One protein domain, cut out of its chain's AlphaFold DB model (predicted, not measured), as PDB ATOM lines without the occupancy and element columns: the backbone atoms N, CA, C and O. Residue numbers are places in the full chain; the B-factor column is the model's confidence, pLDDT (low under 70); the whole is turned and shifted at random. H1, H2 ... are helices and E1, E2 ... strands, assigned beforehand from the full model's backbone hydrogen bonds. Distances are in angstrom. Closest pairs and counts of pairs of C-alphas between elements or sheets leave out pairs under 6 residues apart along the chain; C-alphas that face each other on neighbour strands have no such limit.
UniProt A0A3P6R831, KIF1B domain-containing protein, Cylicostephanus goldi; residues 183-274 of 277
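This is residues 183 to 274 of the 277 residues of the protein "KIF1B domain-containing protein" of Cylicostephanus goldi (UniProt A0A3P6R831). A long, strongly twisted sheet of three strands, E2, E3 and E4, makes one layer of an elongated, loosely formed sandwich, and a short two-stranded sheet, E1 and E5, is partly face to face with it. The short helix H1 is on the long sheet, while the short helix H2 and the link before it, residues 224 to 237, lie toward one end of the long axis; residues 260 to 264 lie toward the other. The printed part has 92 residues, with two named helices and five named strands in the order E1, H1, E2, E3, H2, E4, E5; the class is mostly strand. The long sheet has the order E2, E3, E4 and is antiparallel, while E1 and E5 are parallel. The whole is loose, with a radius of gyration of the C-alphas of 15.5 A and spans of 45 by 24 by 18 A.

E1, residues 183 to 187, is the parallel neighbour of E5, residues 267 to 272, at 17 degrees, with N 186 and O 270 at 3.2 A. H1, residues 191 to 194, is on the sheet of E2, residues 199 to 206, E3, residues 212 to 223, and E4, residues 247 to 256. Its height over the sheet is 8.0 A, and it is over E3, but only just, with 3 of its 4 C-alphas there. The hairpin E2 and E3 is antiparallel at 150 degrees, with N 203 and O 216 at 2.8 A. E3, the inner strand, is antiparallel to E4 at 154 degrees, with N 219 and O 251 at 2.8 A. The two sheets form a sandwich, two sheets face to face, their strands at 43 degrees; the closest C-alphas of E1 and E2, those of Ala 186 and Ile 205, are 4.7 A apart. H2, residues 238 to 241, is not on the three-stranded sheet, and is close but not clearly touching H1, with the closest C-alphas, those of Ala 194 and Pro 238, 5.1 A apart. H1 and H2 are too short for an O i to N i+4 pair; in each, the one O i to N i+3 pair is within hydrogen-bond range.

E1 begins at C-alpha 183, (87.435, 93.492, 55.432). E2 is 21.1 A long, E3 31.4 A, E4 27.8 A and E5 16.0 A. E3 ends at C-alpha 223, (77.546, 106.002, 81.195), and E5 at C-alpha 272, (89.837, 102.989, 66.375).

The two C-alphas farthest apart, those of Glu 240 and Lys 264, are 47.5 A apart. The printed part has no cut. The link E3 to H2, 14 residues, is long. Residue 209 and residues 260 to 274 have pLDDT under 70.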
ATOM      1  N   LEU A 183      88.255  92.787  56.428       76.62
ATOM      2  CA  LEU A 183      87.435  93.492  55.432       76.62
ATOM      3  C   LEU A 183      87.938  94.920  55.271       76.62
ATOM      4  O   LEU A 183      88.298  95.337  54.177       76.62
ATOM      5  N   GLY A 184      87.963  95.634  56.389       77.69
ATOM      6  CA  GLY A 184      88.225  97.055  56.464       77.69
ATOM      7  C   GLY A 184      88.106  97.550  57.901       77.69
ATOM      8  O   GLY A 184      87.723  96.803  58.808       77.69
ATOM      9  N   SER A 185      88.436  98.815  58.104       79.75
ATOM     10  CA  SER A 185      88.325  99.505  59.386       79.75
ATOM     11  C   SER A 185      87.394 100.707  59.263       79.75
ATOM     12  O   SER A 185      87.215 101.262  58.181       79.75
ATOM     13  N   ALA A 186      86.786 101.088  60.383       84.19
ATOM     14  CA  ALA A 186      86.025 102.323  60.503       84.19
ATOM     15  C   ALA A 186      86.654 103.166  61.617       84.19
ATOM     16  O   ALA A 186      86.938 102.664  62.708       84.19
ATOM     17  N   ILE A 187      86.898 104.444  61.336       81.25
ATOM     18  CA  ILE A 187      87.443 105.390  62.314       81.25
ATOM     19  C   ILE A 187      86.262 106.091  62.977       81.25
ATOM     20  O   ILE A 187      85.488 106.764  62.301       81.25
ATOM     21  N   VAL A 188      86.114 105.900  64.289       82.19
ATOM     22  CA  VAL A 188      84.992 106.433  65.067       82.19
ATOM     23  C   VAL A 188      85.485 107.617  65.889       82.19
ATOM     24  O   VAL A 188      86.357 107.473  66.749       82.19
ATOM     25  N   PHE A 189      84.910 108.791  65.646       81.31
ATOM     26  CA  PHE A 189      85.289 110.009  66.353       81.31
ATOM     27  C   PHE A 189      84.571 110.094  67.701       81.31
ATOM     28  O   PHE A 189      83.351 110.202  67.775       81.31
ATOM     29  N   LEU A 190      85.342 110.074  68.791       83.31
ATOM     30  CA  LEU A 190      84.813 110.073  70.162       83.31
ATOM     31  C   LEU A 190      84.577 111.479  70.734       83.31
ATOM     32  O   LEU A 190      84.233 111.615  71.905       83.31
ATOM     33  N   GLN A 191      84.735 112.528  69.923       83.94
ATOM     34  CA  GLN A 191      84.594 113.920  70.356       83.94
ATOM     35  C   GLN A 191      83.265 114.229  71.081       83.94
ATOM     36  O   GLN A 191      83.322 114.953  72.076       83.94
ATOM     37  N   PRO A 192      82.090 113.686  70.690       87.12
ATOM     38  CA  PRO A 192      80.840 113.932  71.423       87.12
ATOM     39  C   PRO A 192      80.909 113.528  72.904       87.12
ATOM     40  O   PRO A 192      80.354 114.200  73.774       87.12
ATOM     41  N   LEU A 193      81.677 112.482  73.220       86.38
ATOM     42  CA  LEU A 193      81.810 111.962  74.578       86.38
ATOM     43  C   LEU A 193      82.565 112.912  75.519       86.38
ATOM     44  O   LEU A 193      82.316 112.882  76.723       86.38
ATOM     45  N   ALA A 194      83.423 113.798  74.993       86.25
ATOM     46  CA  ALA A 194      84.062 114.854  75.793       86.25
ATOM     47  C   ALA A 194      83.045 115.828  76.405       86.25
ATOM     48  O   ALA A 194      83.307 116.408  77.453       86.25
ATOM     49  N   TYR A 195      81.894 115.993  75.751       89.56
ATOM     50  CA  TYR A 195      80.814 116.882  76.177       89.56
ATOM     51  C   TYR A 195      79.688 116.129  76.901       89.56
ATOM     52  O   TYR A 195      78.629 116.700  77.158       89.56
ATOM     53  N   LEU A 196      79.904 114.842  77.218       88.69
ATOM     54  CA  LEU A 196      78.877 113.916  77.710       88.69
ATOM     55  C   LEU A 196      77.644 113.881  76.796       88.69
ATOM     56  O   LEU A 196      76.517 113.719  77.259       88.69
ATOM     57  N   MET A 197      77.860 114.035  75.489       89.94
ATOM     58  CA  MET A 197      76.808 113.938  74.488       89.94
ATOM     59  C   MET A 197      76.718 112.518  73.949       89.94
ATOM     60  O   MET A 197      77.728 111.903  73.598       89.94
ATOM     61  N   ASP A 198      75.497 112.006  73.871       90.38
ATOM     62  CA  ASP A 198      75.183 110.821  73.096       90.38
ATOM     63  C   ASP A 198      75.164 111.150  71.597       90.38
ATOM     64  O   ASP A 198      74.765 112.239  71.179       90.38
ATOM     65  N   SER A 199      75.629 110.211  70.774       90.81
ATOM     66  CA  SER A 199      75.583 110.329  69.319       90.81
ATOM     67  C   SER A 199      75.268 108.988  68.669       90.81
ATOM     68  O   SER A 199      75.633 107.925  69.171       90.81
ATOM     69  N   GLU A 200      74.577 109.034  67.537       94.00
ATOM     70  CA  GLU A 200      74.379 107.888  66.656       94.00
ATOM     71  C   GLU A 200      74.790 108.321  65.253       94.00
ATOM     72  O   GLU A 200      74.132 109.145  64.618       94.00
ATOM     73  N   GLU A 201      75.921 107.798  64.796       92.50
ATOM     74  CA  GLU A 201      76.556 108.204  63.549       92.50
ATOM     75  C   GLU A 201      76.895 106.985  62.696       92.50
ATOM     76  O   GLU A 201      76.905 105.837  63.151       92.50
ATOM     77  N   THR A 202      77.136 107.242  61.415       93.19
ATOM     78  CA  THR A 202      77.526 106.225  60.444       93.19
ATOM     79  C   THR A 202      78.918 106.544  59.924       93.19
ATOM     80  O   THR A 202      79.175 107.664  59.488       93.19
ATOM     81  N   TYR A 203      79.803 105.555  59.978       88.50
ATOM     82  CA  TYR A 203      81.210 105.681  59.621       88.50
ATOM     83  C   TYR A 203      81.528 104.794  58.417       88.50
ATOM     84  O   TYR A 203      81.102 103.635  58.398       88.50
ATOM     85  N   PRO A 204      82.285 105.283  57.423       90.00
ATOM     86  CA  PRO A 204      82.681 104.464  56.289       90.00
ATOM     87  C   PRO A 204      83.610 103.340  56.754       90.00
ATOM     88  O   PRO A 204      84.530 103.546  57.547       90.00
ATOM     89  N   ILE A 205      83.366 102.140  56.242       87.25
ATOM     90  CA  ILE A 205      84.253 100.990  56.380       87.25
ATOM     91  C   ILE A 205      85.161 100.997  55.165       87.25
ATOM     92  O   ILE A 205      84.702 100.793  54.043       87.25
ATOM     93  N   VAL A 206      86.446 101.215  55.396       82.94
ATOM     94  CA  VAL A 206      87.432 101.406  54.340       82.94
ATOM     95  C   VAL A 206      88.387 100.218  54.315       82.94
ATOM     96  O   VAL A 206      88.859  99.763  55.361       82.94
ATOM     97  N   ASP A 207      88.647  99.677  53.128       77.12
ATOM     98  CA  ASP A 207      89.638  98.623  52.938       77.12
ATOM     99  C   ASP A 207      91.067  99.194  52.946       77.12
ATOM    100  O   ASP A 207      91.305 100.399  52.954       77.12
ATOM    101  N   PHE A 208      92.066  98.320  52.920       70.62
ATOM    102  CA  PHE A 208      93.472  98.731  52.968       70.62
ATOM    103  C   PHE A 208      93.970  99.438  51.685       70.62
ATOM    104  O   PHE A 208      95.129  99.838  51.608       70.62
ATOM    105  N   THR A 209      93.141  99.528  50.639       69.12
ATOM    106  CA  THR A 209      93.414 100.339  49.442       69.12
ATOM    107  C   THR A 209      92.768 101.719  49.511       69.12
ATOM    108  O   THR A 209      92.976 102.526  48.607       69.12
ATOM    109  N   GLY A 210      92.020 102.004  50.579       72.56
ATOM    110  CA  GLY A 210      91.228 103.219  50.706       72.56
ATOM    111  C   GLY A 210      89.855 103.123  50.034       72.56
ATOM    112  O   GLY A 210      89.178 104.140  49.917       72.56
ATOM    113  N   GLU A 211      89.437 101.938  49.573       80.44
ATOM    114  CA  GLU A 211      88.120 101.744  48.962       80.44
ATOM    115  C   GLU A 211      87.050 101.647  50.056       80.44
ATOM    116  O   GLU A 211      87.163 100.842  50.983       80.44
ATOM    117  N   GLU A 212      85.995 102.453  49.948       86.62
ATOM    118  CA  GLU A 212      84.839 102.360  50.834       86.62
ATOM    119  C   GLU A 212      84.013 101.117  50.484       86.62
ATOM    120  O   GLU A 212      83.488 100.973  49.379       86.62
ATOM    121  N   LEU A 213      83.910 100.198  51.438       84.75
ATOM    122  CA  LEU A 213      83.203  98.930  51.281       84.75
ATOM    123  C   LEU A 213      81.758  99.001  51.764       84.75
ATOM    124  O   LEU A 213      80.962  98.134  51.418       84.75
ATOM    125  N   GLY A 214      81.427  99.982  52.592       89.75
ATOM    126  CA  GLY A 214      80.112 100.159  53.180       89.75
ATOM    127  C   GLY A 214      80.198 101.017  54.430       89.75
ATOM    128  O   GLY A 214      81.141 101.778  54.616       89.75
ATOM    129  N   GLU A 215      79.224 100.859  55.308       92.31
ATOM    130  CA  GLU A 215      78.954 101.790  56.394       92.31
ATOM    131  C   GLU A 215      78.738 101.044  57.715       92.31
ATOM    132  O   GLU A 215      78.014 100.047  57.764       92.31
ATOM    133  N   LEU A 216      79.342 101.539  58.795       91.31
ATOM    134  CA  LEU A 216      79.172 101.067  60.165       91.31
ATOM    135  C   LEU A 216      78.375 102.096  60.966       91.31
ATOM    136  O   LEU A 216      78.845 103.202  61.205       91.31
ATOM    137  N   SER A 217      77.188 101.720  61.426       92.81
ATOM    138  CA  SER A 217      76.398 102.531  62.347       92.81
ATOM    139  C   SER A 217      76.843 102.248  63.781       92.81
ATOM    140  O   SER A 217      76.819 101.096  64.235       92.81
ATOM    141  N   VAL A 218      77.268 103.296  64.481       90.50
ATOM    142  CA  VAL A 218      77.788 103.236  65.848       90.50
ATOM    143  C   VAL A 218      77.052 104.256  66.705       90.50
ATOM    144  O   VAL A 218      76.893 105.412  66.324       90.50
ATOM    145  N   GLN A 219      76.625 103.812  67.882       91.12
ATOM    146  CA  GLN A 219      76.069 104.667  68.917       91.12
ATOM    147  C   GLN A 219      77.092 104.844  70.040       91.12
ATOM    148  O   GLN A 219      77.628 103.863  70.567       91.12
ATOM    149  N   LEU A 220      77.333 106.095  70.411       89.69
ATOM    150  CA  LEU A 220      78.166 106.513  71.527       89.69
ATOM    151  C   LEU A 220      77.262 107.069  72.627       89.69
ATOM    152  O   LEU A 220      76.350 107.850  72.362       89.69
ATOM    153  N   SER A 221      77.495 106.670  73.875       90.62
ATOM    154  CA  SER A 221      76.744 107.201  75.016       90.62
ATOM    155  C   SER A 221      77.622 107.267  76.264       90.62
ATOM    156  O   SER A 221      78.289 106.277  76.586       90.62
ATOM    157  N   PRO A 222      77.625 108.386  77.005       89.44
ATOM    158  CA  PRO A 222      78.228 108.422  78.329       89.44
ATOM    159  C   PRO A 222      77.439 107.532  79.290       89.44
ATOM    160  O   PRO A 222      76.211 107.439  79.239       89.44
ATOM    161  N   CYS A 223      78.144 106.856  80.184       87.88
ATOM    162  CA  CYS A 223      77.546 106.002  81.195       87.88
ATOM    163  C   CYS A 223      78.280 106.140  82.529       87.88
ATOM    164  O   CYS A 223      79.391 106.652  82.616       87.88
ATOM    165  N   ASN A 224      77.649 105.706  83.611       85.19
ATOM    166  CA  ASN A 224      78.339 105.596  84.890       85.19
ATOM    167  C   ASN A 224      79.149 104.291  84.974       85.19
ATOM    168  O   ASN A 224      79.076 103.422  84.107       85.19
ATOM    169  N   SER A 225      79.876 104.106  86.075       81.00
ATOM    170  CA  SER A 225      80.659 102.892  86.355       81.00
ATOM    171  C   SER A 225      79.843 101.589  86.381       81.00
ATOM    172  O   SER A 225      80.416 100.506  86.307       81.00
ATOM    173  N   SER A 226      78.514 101.673  86.478       83.75
ATOM    174  CA  SER A 226      77.594 100.528  86.401       83.75
ATOM    175  C   SER A 226      77.051 100.284  84.986       83.75
ATOM    176  O   SER A 226      76.205  99.413  84.803       83.75
ATOM    177  N   GLY A 227      77.493 101.059  83.989       80.44
ATOM    178  CA  GLY A 227      77.041 100.966  82.601       80.44
ATOM    179  C   GLY A 227      75.670 101.591  82.332       80.44
ATOM    180  O   GLY A 227      75.136 101.418  81.240       80.44
ATOM    181  N   LYS A 228      75.085 102.319  83.293       86.62
ATOM    182  CA  LYS A 228      73.824 103.045  83.085       86.62
ATOM    183  C   LYS A 228      74.103 104.346  82.335       86.62
ATOM    184  O   LYS A 228      74.945 105.122  82.782       86.62
ATOM    185  N   GLU A 229      73.384 104.571  81.239       87.56
ATOM    186  CA  GLU A 229      73.487 105.781  80.412       87.56
ATOM    187  C   GLU A 229      73.191 107.051  81.224       87.56
ATOM    188  O   GLU A 229      72.280 107.079  82.061       87.56
ATOM    189  N   LEU A 230      73.995 108.084  80.978       84.44
ATOM    190  CA  LEU A 230      73.858 109.421  81.546       84.44
ATOM    191  C   LEU A 230      73.154 110.293  80.504       84.44
ATOM    192  O   LEU A 230      73.729 110.605  79.468       84.44
ATOM    193  N   ILE A 231      71.886 110.626  80.744       80.25
ATOM    194  CA  ILE A 231      71.050 111.367  79.791       80.25
ATOM    195  C   ILE A 231      70.826 112.770  80.348       80.25
ATOM    196  O   ILE A 231      70.262 112.912  81.432       80.25
ATOM    197  N   GLY A 232      71.213 113.796  79.589       77.94
ATOM    198  CA  GLY A 232      70.989 115.198  79.957       77.94
ATOM    199  C   GLY A 232      72.090 115.846  80.805       77.94
ATOM    200  O   GLY A 232      71.965 117.026  81.124       77.94
ATOM    201  N   ASP A 233      73.162 115.120  81.129       80.81
ATOM    202  CA  ASP A 233      74.288 115.593  81.953       80.81
ATOM    203  C   ASP A 233      75.393 116.276  81.115       80.81
ATOM    204  O   ASP A 233      76.581 116.106  81.370       80.81
ATOM    205  N   TYR A 234      75.017 117.022  80.074       86.88
ATOM    206  CA  TYR A 234      75.963 117.629  79.133       86.88
ATOM    207  C   TYR A 234      76.852 118.692  79.799       86.88
ATOM    208  O   TYR A 234      76.383 119.470  80.635       86.88
ATOM    209  N   VAL A 235      78.115 118.785  79.372       88.69
ATOM    210  CA  VAL A 235      79.053 119.843  79.803       88.69
ATOM    211  C   VAL A 235      79.365 120.800  78.655       88.69
ATOM    212  O   VAL A 235      79.301 120.413  77.490       88.69
ATOM    213  N   ASN A 236      79.707 122.054  78.969       87.62
ATOM    214  CA  ASN A 236      80.083 123.045  77.951       87.62
ATOM    215  C   ASN A 236      81.597 123.075  77.695       87.62
ATOM    216  O   ASN A 236      82.008 123.372  76.576       87.62
ATOM    217  N   ASP A 237      82.420 122.782  78.708       88.50
ATOM    218  CA  ASP A 237      83.870 122.629  78.575       88.50
ATOM    219  C   ASP A 237      84.284 121.177  78.904       88.50
ATOM    220  O   ASP A 237      84.062 120.718  80.030       88.50
ATOM    221  N   PRO A 238      84.938 120.444  77.979       85.56
ATOM    222  CA  PRO A 238      85.461 119.099  78.236       85.56
ATOM    223  C   PRO A 238      86.431 119.012  79.420       85.56
ATOM    224  O   PRO A 238      86.685 117.933  79.951       85.56
ATOM    225  N   LYS A 239      87.003 120.131  79.874       88.00
ATOM    226  CA  LYS A 239      87.850 120.137  81.073       88.00
ATOM    227  C   LYS A 239      87.072 119.847  82.353       88.00
ATOM    228  O   LYS A 239      87.674 119.386  83.319       88.00
ATOM    229  N   GLU A 240      85.758 120.072  82.365       86.56
ATOM    230  CA  GLU A 240      84.893 119.827  83.525       86.56
ATOM    231  C   GLU A 240      84.818 118.339  83.903       86.56
ATOM    232  O   GLU A 240      84.613 118.003  85.070       86.56
ATOM    233  N   ILE A 241      85.038 117.438  82.937       84.19
ATOM    234  CA  ILE A 241      85.022 115.987  83.169       84.19
ATOM    235  C   ILE A 241      86.390 115.425  83.587       84.19
ATOM    236  O   ILE A 241      86.484 114.261  83.982       84.19
ATOM    237  N   ILE A 242      87.461 116.229  83.551       84.31
ATOM    238  CA  ILE A 242      88.807 115.787  83.934       84.31
ATOM    239  C   ILE A 242      88.856 115.519  85.442       84.31
ATOM    240  O   ILE A 242      88.518 116.367  86.264       84.31
ATOM    241  N   GLY A 243      89.318 114.324  85.816       81.00
ATOM    242  CA  GLY A 243      89.391 113.886  87.214       81.00
ATOM    243  C   GLY A 243      88.075 113.335  87.772       81.00
ATOM    244  O   GLY A 243      88.055 112.881  88.915       81.00
ATOM    245  N   GLN A 244      87.004 113.327  86.975       82.62
ATOM    246  CA  GLN A 244      85.738 112.678  87.309       82.62
ATOM    247  C   GLN A 244      85.709 111.234  86.791       82.62
ATOM    248  O   GLN A 244      86.388 110.885  85.825       82.62
ATOM    249  N   ASN A 245      84.915 110.377  87.436       81.69
ATOM    250  CA  ASN A 245      84.766 108.978  87.034       81.69
ATOM    251  C   ASN A 245      83.558 108.808  86.102       81.69
ATOM    252  O   ASN A 245      82.440 108.572  86.566       81.69
ATOM    253  N   TYR A 246      83.808 108.923  84.798       82.31
ATOM    254  CA  TYR A 246      82.838 108.639  83.742       82.31
ATOM    255  C   TYR A 246      83.189 107.341  83.011       82.31
ATOM    256  O   TYR A 246      84.358 107.012  82.806       82.31
ATOM    257  N   GLY A 247      82.158 106.604  82.616       82.50
ATOM    258  CA  GLY A 247      82.238 105.508  81.662       82.50
ATOM    259  C   GLY A 247      81.699 105.942  80.301       82.50
ATOM    260  O   GLY A 247      80.958 106.918  80.183       82.50
ATOM    261  N   PHE A 248      82.046 105.187  79.266       85.94
ATOM    262  CA  PHE A 248      81.510 105.383  77.924       85.94
ATOM    263  C   PHE A 248      81.109 104.041  77.332       85.94
ATOM    264  O   PHE A 248      81.822 103.046  77.471       85.94
ATOM    265  N   MET A 249      79.961 104.017  76.667       84.56
ATOM    266  CA  MET A 249      79.457 102.859  75.955       84.56
ATOM    267  C   MET A 249      79.528 103.114  74.452       84.56
ATOM    268  O   MET A 249      79.062 104.139  73.963       84.56
ATOM    269  N   ILE A 250      80.103 102.150  73.735       85.75
ATOM    270  CA  ILE A 250      80.184 102.134  72.275       85.75
ATOM    271  C   ILE A 250      79.376 100.924  71.811       85.75
ATOM    272  O   ILE A 250      79.731  99.785  72.123       85.75
ATOM    273  N   LYS A 251      78.274 101.152  71.097       87.44
ATOM    274  CA  LYS A 251      77.417 100.093  70.550       87.44
ATOM    275  C   LYS A 251      77.519 100.091  69.032       87.44
ATOM    276  O   LYS A 251      77.209 101.087  68.387       87.44
ATOM    277  N   ILE A 252      77.900  98.957  68.458       87.56
ATOM    278  CA  ILE A 252      77.816  98.740  67.012       87.56
ATOM    279  C   ILE A 252      76.371  98.350  66.692       87.56
ATOM    280  O   ILE A 252      75.925  97.274  67.083       87.56
ATOM    281  N   GLN A 253      75.639  99.231  66.013       91.75
ATOM    282  CA  GLN A 253      74.211  99.059  65.734       91.75
ATOM    283  C   GLN A 253      73.977  98.180  64.507       91.75
ATOM    284  O   GLN A 253      73.198  97.229  64.534       91.75
ATOM    285  N   SER A 254      74.647  98.501  63.400       90.81
ATOM    286  CA  SER A 254      74.547  97.728  62.163       90.81
ATOM    287  C   SER A 254      75.724  98.008  61.240       90.81
ATOM    288  O   SER A 254      76.382  99.035  61.367       90.81
ATOM    289  N   ALA A 255      75.959  97.113  60.286       87.94
ATOM    290  CA  ALA A 255      76.826  97.375  59.148       87.94
ATOM    291  C   ALA A 255      76.019  97.193  57.856       87.94
ATOM    292  O   ALA A 255      75.258  96.229  57.726       87.94
ATOM    293  N   ARG A 256      76.123  98.145  56.927       89.88
ATOM    294  CA  ARG A 256      75.304  98.236  55.708       89.88
ATOM    295  C   ARG A 256      76.176  98.514  54.494       89.88
ATOM    296  O   ARG A 256      77.342  98.854  54.624       89.88
ATOM    297  N   GLY A 257      75.623  98.305  53.302       85.31
ATOM    298  CA  GLY A 257      76.337  98.552  52.043       85.31
ATOM    299  C   GLY A 257      77.493  97.590  51.763       85.31
ATOM    300  O   GLY A 257      78.067  97.649  50.684       85.31
ATOM    301  N   LEU A 258      77.783  96.675  52.694       82.69
ATOM    302  CA  LEU A 258      78.920  95.788  52.587       82.69
ATOM    303  C   LEU A 258      78.830  94.877  51.348       82.69
ATOM    304  O   LEU A 258      77.723  94.498  50.936       82.69
ATOM    305  N   PRO A 259      79.967  94.446  50.770       75.00
ATOM    306  CA  PRO A 259      79.953  93.593  49.593       75.00
ATOM    307  C   PRO A 259      79.137  92.316  49.843       75.00
ATOM    308  O   PRO A 259      79.368  91.605  50.817       75.00
ATOM    309  N   ARG A 260      78.223  91.969  48.920       60.88
ATOM    310  CA  ARG A 260      77.287  90.811  48.991       60.88
ATOM    311  C   ARG A 260      77.924  89.441  49.286       60.88
ATOM    312  O   ARG A 260      77.224  88.445  49.404       60.88
ATOM    313  N   ARG A 261      79.249  89.359  49.337       62.09
ATOM    314  CA  ARG A 261      80.032  88.140  49.540       62.09
ATOM    315  C   ARG A 261      80.276  87.827  51.027       62.09
ATOM    316  O   ARG A 261      80.975  86.858  51.312       62.09
ATOM    317  N   ILE A 262      79.692  88.604  51.950       56.19
ATOM    318  CA  ILE A 262      79.961  88.505  53.395       56.19
ATOM    319  C   ILE A 262      79.315  87.315  54.101       56.19
ATOM    320  O   ILE A 262      79.814  86.871  55.129       56.19
ATOM    321  N   ASP A 263      78.302  86.703  53.499       49.25
ATOM    322  CA  ASP A 263      77.562  85.599  54.123       49.25
ATOM    323  C   ASP A 263      78.395  84.319  54.331       49.25
ATOM    324  O   ASP A 263      77.929  83.373  54.964       49.25
ATOM    325  N   LYS A 264      79.615  84.254  53.777       48.16
ATOM    326  CA  LYS A 264      80.474  83.062  53.819       48.16
ATOM    327  C   LYS A 264      81.799  83.247  54.541       48.16
ATOM    328  O   LYS A 264      82.414  82.232  54.813       48.16
ATOM    329  N   VAL A 265      82.226  84.474  54.838       51.12
ATOM    330  CA  VAL A 265      83.553  84.801  55.393       51.12
ATOM    331  C   VAL A 265      83.347  85.544  56.715       51.12
ATOM    332  O   VAL A 265      82.535  86.462  56.793       51.12
ATOM    333  N   ILE A 266      84.095  85.186  57.760       53.91
ATOM    334  CA  ILE A 266      84.094  85.956  59.010       53.91
ATOM    335  C   ILE A 266      85.019  87.163  58.833       53.91
ATOM    336  O   ILE A 266      86.217  86.991  58.591       53.91
ATOM    337  N   TYR A 267      84.484  88.371  59.001       56.22
ATOM    338  CA  TYR A 267      85.269  89.600  58.916       56.22
ATOM    339  C   TYR A 267      85.513  90.232  60.276       56.22
ATOM    340  O   TYR A 267      84.650  90.224  61.152       56.22
ATOM    341  N   GLU A 268      86.702  90.804  60.425       56.34
ATOM    342  CA  GLU A 268      87.061  91.656  61.553       56.34
ATOM    343  C   GLU A 268      86.947  93.120  61.118       56.34
ATOM    344  O   GLU A 268      87.578  93.519  60.136       56.34
ATOM    345  N   ILE A 269      86.132  93.895  61.839       54.88
ATOM    346  CA  ILE A 269      86.052  95.353  61.716       54.88
ATOM    347  C   ILE A 269      86.694  95.934  62.969       54.88
ATOM    348  O   ILE A 269      86.236  95.674  64.083       54.88
ATOM    349  N   LYS A 270      87.756  96.715  62.785       57.38
ATOM    350  CA  LYS A 270      88.401  97.439  63.881       57.38
ATOM    351  C   LYS A 270      87.831  98.847  63.965       57.38
ATOM    352  O   LYS A 270      87.781  99.549  62.956       57.38
ATOM    353  N   CYS A 271      87.404  99.222  65.168       51.12
ATOM    354  CA  CYS A 271      87.008 100.581  65.513       51.12
ATOM    355  C   CYS A 271      88.164 101.224  66.276       51.12
ATOM    356  O   CYS A 271      88.465 100.802  67.394       51.12
ATOM    357  N   ASN A 272      88.802 102.227  65.682       56.12
ATOM    358  CA  ASN A 272      89.837 102.989  66.375       56.12
ATOM    359  C   ASN A 272      89.190 104.177  67.056       56.12
ATOM    360  O   ASN A 272      88.568 105.003  66.392       56.12
ATOM    361  N   GLY A 273      89.350 104.247  68.372       47.84
ATOM    362  CA  GLY A 273      89.037 105.431  69.148       47.84
ATOM    363  C   GLY A 273      90.320 106.151  69.535       47.84
ATOM    364  O   GLY A 273      91.285 105.497  69.925       47.84
ATOM    365  N   ILE A 274      90.241 107.483  69.513       41.28
ATOM    366  CA  ILE A 274      91.139 108.490  70.100       41.28
ATOM    367  C   ILE A 274      91.935 109.283  69.048       41.28
ATOM    368  O   ILE A 274      93.096 109.017  68.767       41.28
TER     369      ILE A 274